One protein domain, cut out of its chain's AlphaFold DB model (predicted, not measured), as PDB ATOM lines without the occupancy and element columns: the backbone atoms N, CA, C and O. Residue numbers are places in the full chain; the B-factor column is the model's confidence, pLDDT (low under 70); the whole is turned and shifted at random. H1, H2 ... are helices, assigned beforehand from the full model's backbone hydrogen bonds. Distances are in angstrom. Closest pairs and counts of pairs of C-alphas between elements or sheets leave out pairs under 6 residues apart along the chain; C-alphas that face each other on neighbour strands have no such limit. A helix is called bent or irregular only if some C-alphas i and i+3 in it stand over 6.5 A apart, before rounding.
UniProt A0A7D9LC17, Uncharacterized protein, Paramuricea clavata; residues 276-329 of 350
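This is residues 276 to 329 of the 350 residues of an uncharacterized protein of Paramuricea clavata (UniProt A0A7D9LC17). Three helices make a loose, open arrangement: H2 is the long beam, H1 makes an L-shaped corner with it near its first residues, and past the last residues of H2 the backbone folds back through residues 312 to 321 to a short H3. H1 and H3 lie toward the same side of H2 with an empty space between them, and the first part of H1, residues 276 to 281, sticks out. The printed part has 54 residues, with three named helices in the order H1, H2, H3 and no named strand; the class is all helix. The whole is loose, with a radius of gyration of the C-alphas of 12.9 A, and spans 35 by 23 by 19 A, only just elongated.

H1 holds residues 276 to 288, from C-alpha 276 at (-57.664, 6.339, 2.708) to C-alpha 288 at (-39.284, 5.391, 3.717), a length of 18.4 A. H2, the longest helix, holds residues 293 to 311 and begins with C-alpha 293 at (-44.803, 16.876, 5.770); it is 27.0 A long. It is neither bent nor irregular, but only just: C-alphas 294 and 297 are 6.1 A apart. H3 holds residues 322 to 329 and ends with C-alpha 329 at (-44.146, 4.129, -14.403), 11.3 A from its first C-alpha.

H1 and H2 are close but not clearly touching, with 2 pairs of C-alphas within 8 A. Their closest C-alphas are those of Thr 286 and Leu 296, 7.5 A apart. Their lines are about perpendicular, at 89 degrees, and their centres are 17.3 A apart. Residues 276 to 281 of H1 stand free. H3 touches no helix: H1 and H3 are apart, and H2 and H3 are apart too, though they follow each other. In H1 every O i to N i+4 pair is within hydrogen-bond range; in H2 13 of 15 are, and in H3 3 of 4.

The two C-alphas farthest apart are those of Val 276 and Lys 316, at 36.5 A, while the first and last printed C-alphas, of Val 276 and Tyr 329, are 21.9 A apart. The printed part has no cut. The link from H1 to H2, with 4 residues, is tight; that from H2 to H3, with 10, is short; no link is long. The mean pLDDT of the printed part is 71.6, and 19 residues are under 70, namely residues 293 to 295 and 314 to 329. H3 has a mean pLDDT of 39, against 88 for H1 and 80 for H2.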
ATOM      1  N   VAL A 276     -58.304   7.017   1.570       93.62
ATOM      2  CA  VAL A 276     -57.664   6.339   2.708       93.62
ATOM      3  C   VAL A 276     -56.424   5.583   2.238       93.62
ATOM      4  O   VAL A 276     -55.349   5.799   2.791       93.62
ATOM      5  N   ASP A 277     -56.545   4.786   1.174       92.50
ATOM      6  CA  ASP A 277     -55.420   4.027   0.615       92.50
ATOM      7  C   ASP A 277     -54.275   4.957   0.187       92.50
ATOM      8  O   ASP A 277     -53.133   4.778   0.602       92.50
ATOM      9  N   ALA A 278     -54.588   6.025  -0.553       89.00
ATOM     10  CA  ALA A 278     -53.593   6.994  -1.008       89.00
ATOM     11  C   ALA A 278     -52.905   7.738   0.148       89.00
ATOM     12  O   ALA A 278     -51.725   8.061   0.044       89.00
ATOM     13  N   LYS A 279     -53.619   8.016   1.249       90.06
ATOM     14  CA  LYS A 279     -53.018   8.604   2.456       90.06
ATOM     15  C   LYS A 279     -52.058   7.630   3.129       90.06
ATOM     16  O   LYS A 279     -50.962   8.037   3.491       90.06
ATOM     17  N   ASN A 280     -52.443   6.361   3.251       92.56
ATOM     18  CA  ASN A 280     -51.585   5.328   3.830       92.56
ATOM     19  C   ASN A 280     -50.312   5.130   2.995       92.56
ATOM     20  O   ASN A 280     -49.213   5.090   3.549       92.56
ATOM     21  N   ASP A 281     -50.452   5.074   1.669       89.62
ATOM     22  CA  ASP A 281     -49.322   4.989   0.741       89.62
ATOM     23  C   ASP A 281     -48.405   6.213   0.867       89.62
ATOM     24  O   ASP A 281     -47.183   6.070   0.908       89.62
ATOM     25  N   LEU A 282     -48.981   7.415   0.994       86.00
ATOM     26  CA  LEU A 282     -48.218   8.647   1.185       86.00
ATOM     27  C   LEU A 282     -47.423   8.625   2.492       86.00
ATOM     28  O   LEU A 282     -46.236   8.942   2.475       86.00
ATOM     29  N   THR A 283     -48.042   8.225   3.607       86.94
ATOM     30  CA  THR A 283     -47.363   8.111   4.907       86.94
ATOM     31  C   THR A 283     -46.218   7.109   4.840       86.94
ATOM     32  O   THR A 283     -45.117   7.418   5.288       86.94
ATOM     33  N   LYS A 284     -46.445   5.947   4.217       88.62
ATOM     34  CA  LYS A 284     -45.413   4.922   4.038       88.62
ATOM     35  C   LYS A 284     -44.241   5.428   3.196       88.62
ATOM     36  O   LYS A 284     -43.090   5.291   3.596       88.62
ATOM     37  N   CYS A 285     -44.508   6.054   2.050       84.31
ATOM     38  CA  CYS A 285     -43.440   6.629   1.234       84.31
ATOM     39  C   CYS A 285     -42.688   7.730   1.993       84.31
ATOM     40  O   CYS A 285     -41.464   7.775   1.956       84.31
ATOM     41  N   THR A 286     -43.399   8.592   2.719       83.62
ATOM     42  CA  THR A 286     -42.790   9.685   3.491       83.62
ATOM     43  C   THR A 286     -41.850   9.147   4.571       83.62
ATOM     44  O   THR A 286     -40.727   9.639   4.690       83.62
ATOM     45  N   SER A 287     -42.246   8.085   5.286       84.50
ATOM     46  CA  SER A 287     -41.370   7.412   6.251       84.50
ATOM     47  C   SER A 287     -40.166   6.744   5.588       84.50
ATOM     48  O   SER A 287     -39.055   6.876   6.092       84.50
ATOM     49  N   ASP A 288     -40.360   6.084   4.441       86.00
ATOM     50  CA  ASP A 288     -39.284   5.391   3.717       86.00
ATOM     51  C   ASP A 288     -38.203   6.367   3.211       86.00
ATOM     52  O   ASP A 288     -37.029   6.006   3.122       86.00
ATOM     53  N   PHE A 289     -38.582   7.611   2.895       81.44
ATOM     54  CA  PHE A 289     -37.662   8.672   2.466       81.44
ATOM     55  C   PHE A 289     -37.191   9.594   3.605       81.44
ATOM     56  O   PHE A 289     -36.371  10.475   3.351       81.44
ATOM     57  N   GLY A 290     -37.675   9.404   4.840       82.75
ATOM     58  CA  GLY A 290     -37.304  10.227   5.997       82.75
ATOM     59  C   GLY A 290     -37.684  11.706   5.864       82.75
ATOM     60  O   GLY A 290     -36.971  12.566   6.375       82.75
ATOM     61  N   LEU A 291     -38.764  12.013   5.139       78.00
ATOM     62  CA  LEU A 291     -39.199  13.386   4.859       78.00
ATOM     63  C   LEU A 291     -40.200  13.883   5.912       78.00
ATOM     64  O   LEU A 291     -40.997  13.103   6.432       78.00
ATOM     65  N   SER A 292     -40.192  15.187   6.203       73.25
ATOM     66  CA  SER A 292     -41.267  15.836   6.966       73.25
ATOM     67  C   SER A 292     -42.410  16.281   6.038       73.25
ATOM     68  O   SER A 292     -42.185  16.535   4.853       73.25
ATOM     69  N   ASP A 293     -43.636  16.432   6.560       68.94
ATOM     70  CA  ASP A 293     -44.803  16.876   5.770       68.94
ATOM     71  C   ASP A 293     -44.601  18.256   5.106       68.94
ATOM     72  O   ASP A 293     -45.138  18.521   4.025       68.94
ATOM     73  N   ALA A 294     -43.815  19.140   5.733       64.81
ATOM     74  CA  ALA A 294     -43.502  20.466   5.202       64.81
ATOM     75  C   ALA A 294     -42.510  20.396   4.027       64.81
ATOM     76  O   ALA A 294     -42.698  21.084   3.020       64.81
ATOM     77  N   ASP A 295     -41.509  19.515   4.116       66.88
ATOM     78  CA  ASP A 295     -40.526  19.288   3.049       66.88
ATOM     79  C   ASP A 295     -41.154  18.563   1.852       66.88
ATOM     80  O   ASP A 295     -40.810  18.830   0.698       66.88
ATOM     81  N   LEU A 296     -42.123  17.679   2.114       70.00
ATOM     82  CA  LEU A 296     -42.781  16.845   1.114       70.00
ATOM     83  C   LEU A 296     -43.448  17.676   0.010       70.00
ATOM     84  O   LEU A 296     -43.230  17.424  -1.173       70.00
ATOM     85  N   ASN A 297     -44.237  18.690   0.374       72.56
ATOM     86  CA  ASN A 297     -44.970  19.491  -0.612       72.56
ATOM     87  C   ASN A 297     -44.030  20.308  -1.506       72.56
ATOM     88  O   ASN A 297     -44.216  20.336  -2.724       72.56
ATOM     89  N   ALA A 298     -43.007  20.944  -0.926       76.56
ATOM     90  CA  ALA A 298     -42.048  21.739  -1.686       76.56
ATOM     91  C   ALA A 298     -41.203  20.857  -2.619       76.56
ATOM     92  O   ALA A 298     -41.103  21.140  -3.812       76.56
ATOM     93  N   LEU A 299     -40.662  19.747  -2.105       80.25
ATOM     94  CA  LEU A 299     -39.823  18.831  -2.879       80.25
ATOM     95  C   LEU A 299     -40.599  18.122  -3.990       80.25
ATOM     96  O   LEU A 299     -40.098  18.018  -5.107       80.25
ATOM     97  N   VAL A 300     -41.825  17.664  -3.724       78.94
ATOM     98  CA  VAL A 300     -42.656  17.002  -4.742       78.94
ATOM     99  C   VAL A 300     -43.050  17.982  -5.844       78.94
ATOM    100  O   VAL A 300     -43.043  17.607  -7.017       78.94
ATOM    101  N   MET A 301     -43.364  19.234  -5.501       80.12
ATOM    102  CA  MET A 301     -43.691  20.259  -6.497       80.12
ATOM    103  C   MET A 301     -42.477  20.640  -7.348       80.12
ATOM    104  O   MET A 301     -42.614  20.719  -8.569       80.12
ATOM    105  N   LEU A 302     -41.299  20.792  -6.734       84.62
ATOM    106  CA  LEU A 302     -40.042  21.017  -7.454       84.62
ATOM    107  C   LEU A 302     -39.710  19.840  -8.376       84.62
ATOM    108  O   LEU A 302     -39.535  20.029  -9.574       84.62
ATOM    109  N   TRP A 303     -39.746  18.608  -7.862       85.50
ATOM    110  CA  TRP A 303     -39.502  17.408  -8.663       85.50
ATOM    111  C   TRP A 303     -40.483  17.288  -9.834       85.50
ATOM    112  O   TRP A 303     -40.093  16.971 -10.959       85.50
ATOM    113  N   LYS A 304     -41.768  17.570  -9.597       85.25
ATOM    114  CA  LYS A 304     -42.785  17.590 -10.650       85.25
ATOM    115  C   LYS A 304     -42.428  18.610 -11.732       85.25
ATOM    116  O   LYS A 304     -42.529  18.290 -12.917       85.25
ATOM    117  N   GLN A 305     -42.011  19.810 -11.335       85.56
ATOM    118  CA  GLN A 305     -41.591  20.861 -12.255       85.56
ATOM    119  C   GLN A 305     -40.347  20.446 -13.055       85.56
ATOM    120  O   GLN A 305     -40.358  20.587 -14.276       85.56
ATOM    121  N   ASP A 306     -39.342  19.849 -12.414       87.50
ATOM    122  CA  ASP A 306     -38.130  19.349 -13.076       87.50
ATOM    123  C   ASP A 306     -38.461  18.282 -14.125       87.50
ATOM    124  O   ASP A 306     -37.968  18.321 -15.253       87.50
ATOM    125  N   VAL A 307     -39.348  17.341 -13.786       88.12
ATOM    126  CA  VAL A 307     -39.800  16.293 -14.710       88.12
ATOM    127  C   VAL A 307     -40.560  16.896 -15.895       88.12
ATOM    128  O   VAL A 307     -40.362  16.461 -17.032       88.12
ATOM    129  N   GLN A 308     -41.390  17.921 -15.668       87.56
ATOM    130  CA  GLN A 308     -42.084  18.637 -16.744       87.56
ATOM    131  C   GLN A 308     -41.113  19.407 -17.642       87.56
ATOM    132  O   GLN A 308     -41.219  19.309 -18.862       87.56
ATOM    133  N   GLN A 309     -40.149  20.123 -17.067       86.00
ATOM    134  CA  GLN A 309     -39.139  20.869 -17.822       86.00
ATOM    135  C   GLN A 309     -38.234  19.936 -18.631       86.00
ATOM    136  O   GLN A 309     -37.931  20.208 -19.793       86.00
ATOM    137  N   PHE A 310     -37.859  18.789 -18.066       87.00
ATOM    138  CA  PHE A 310     -37.136  17.754 -18.795       87.00
ATOM    139  C   PHE A 310     -37.961  17.200 -19.963       87.00
ATOM    140  O   PHE A 310     -37.463  17.103 -21.082       87.00
ATOM    141  N   ALA A 311     -39.245  16.900 -19.741       85.81
ATOM    142  CA  ALA A 311     -40.137  16.434 -20.801       85.81
ATOM    143  C   ALA A 311     -40.333  17.474 -21.920       85.81
ATOM    144  O   ALA A 311     -40.477  17.096 -23.083       85.81
ATOM    145  N   MET A 312     -40.317  18.767 -21.583       84.69
ATOM    146  CA  MET A 312     -40.374  19.879 -22.540       84.69
ATOM    147  C   MET A 312     -39.043  20.121 -23.270       84.69
ATOM    148  O   MET A 312     -39.007  20.912 -24.209       84.69
ATOM    149  N   GLY A 313     -37.958  19.455 -22.861       80.56
ATOM    150  CA  GLY A 313     -36.619  19.663 -23.412       80.56
ATOM    151  C   GLY A 313     -35.955  20.968 -22.960       80.56
ATOM    152  O   GLY A 313     -34.939  21.356 -23.526       80.56
ATOM    153  N   THR A 314     -36.507  21.649 -21.950       68.50
ATOM    154  CA  THR A 314     -35.986  22.923 -21.423       68.50
ATOM    155  C   THR A 314     -34.940  22.733 -20.319       68.50
ATOM    156  O   THR A 314     -34.263  23.687 -19.952       68.50
ATOM    157  N   MET A 315     -34.777  21.509 -19.805       60.31
ATOM    158  CA  MET A 315     -33.718  21.115 -18.870       60.31
ATOM    159  C   MET A 315     -33.068  19.802 -19.316       60.31
ATOM    160  O   MET A 315     -33.766  18.862 -19.693       60.31
ATOM    161  N   LYS A 316     -31.739  19.694 -19.201       55.44
ATOM    162  CA  LYS A 316     -31.039  18.400 -19.183       55.44
ATOM    163  C   LYS A 316     -30.962  17.946 -17.725       55.44
ATOM    164  O   LYS A 316     -30.220  18.537 -16.947       55.44
ATOM    165  N   LEU A 317     -31.740  16.935 -17.337       51.66
ATOM    166  CA  LEU A 317     -31.601  16.329 -16.009       51.66
ATOM    167  C   LEU A 317     -30.200  15.724 -15.887       51.66
ATOM    168  O   LEU A 317     -29.754  14.998 -16.779       51.66
ATOM    169  N   LEU A 318     -29.523  15.981 -14.767       46.03
ATOM    170  CA  LEU A 318     -28.371  15.176 -14.372       46.03
ATOM    171  C   LEU A 318     -28.826  13.707 -14.288       46.03
ATOM    172  O   LEU A 318     -29.878  13.392 -13.730       46.03
ATOM    173  N   TYR A 319     -28.031  12.825 -14.893       41.44
ATOM    174  CA  TYR A 319     -28.310  11.436 -15.299       41.44
ATOM    175  C   TYR A 319     -28.988  10.508 -14.257       41.44
ATOM    176  O   TYR A 319     -29.475   9.434 -14.607       41.44
ATOM    177  N   SER A 320     -29.036  10.875 -12.972       38.81
ATOM    178  CA  SER A 320     -29.440   9.993 -11.868       38.81
ATOM    179  C   SER A 320     -30.956   9.878 -11.639       38.81
ATOM    180  O   SER A 320     -31.414   8.852 -11.134       38.81
ATOM    181  N   VAL A 321     -31.760  10.878 -12.026       44.31
ATOM    182  CA  VAL A 321     -33.211  10.913 -11.719       44.31
ATOM    183  C   VAL A 321     -34.056  10.194 -12.784       44.31
ATOM    184  O   VAL A 321     -35.054   9.546 -12.460       44.31
ATOM    185  N   ALA A 322     -33.628  10.226 -14.050       42.66
ATOM    186  CA  ALA A 322     -34.373   9.658 -15.178       42.66
ATOM    187  C   ALA A 322     -34.586   8.132 -15.065       42.66
ATOM    188  O   ALA A 322     -35.674   7.630 -15.352       42.66
ATOM    189  N   ASN A 323     -33.588   7.396 -14.560       39.06
ATOM    190  CA  ASN A 323     -33.650   5.932 -14.439       39.06
ATOM    191  C   ASN A 323     -34.591   5.434 -13.324       39.06
ATOM    192  O   ASN A 323     -35.127   4.329 -13.418       39.06
ATOM    193  N   LYS A 324     -34.827   6.235 -12.273       39.66
ATOM    194  CA  LYS A 324     -35.763   5.879 -11.189       39.66
ATOM    195  C   LYS A 324     -37.218   6.128 -11.593       39.66
ATOM    196  O   LYS A 324     -38.062   5.270 -11.351       39.66
ATOM    197  N   SER A 325     -37.503   7.234 -12.281       43.41
ATOM    198  CA  SER A 325     -38.858   7.566 -12.754       43.41
ATOM    199  C   SER A 325     -39.375   6.596 -13.824       43.41
ATOM    200  O   SER A 325     -40.559   6.260 -13.823       43.41
ATOM    201  N   TYR A 326     -38.496   6.092 -14.700       37.53
ATOM    202  CA  TYR A 326     -38.865   5.123 -15.740       37.53
ATOM    203  C   TYR A 326     -39.319   3.772 -15.150       37.53
ATOM    204  O   TYR A 326     -40.310   3.196 -15.598       37.53
ATOM    205  N   LYS A 327     -38.657   3.306 -14.079       34.12
ATOM    206  CA  LYS A 327     -39.010   2.063 -13.363       34.12
ATOM    207  C   LYS A 327     -40.314   2.144 -12.563       34.12
ATOM    208  O   LYS A 327     -40.964   1.124 -12.382       34.12
ATOM    209  N   ILE A 328     -40.698   3.326 -12.081       39.78
ATOM    210  CA  ILE A 328     -41.934   3.503 -11.295       39.78
ATOM    211  C   ILE A 328     -43.173   3.542 -12.208       39.78
ATOM    212  O   ILE A 328     -44.248   3.099 -11.810       39.78
ATOM    213  N   TYR A 329     -43.035   4.032 -13.446       34.91
ATOM    214  CA  TYR A 329     -44.146   4.129 -14.403       34.91
ATOM    215  C   TYR A 329     -44.374   2.849 -15.220       34.91
ATOM    216  O   TYR A 329     -45.522   2.497 -15.500       34.91
TER     217      TYR A 329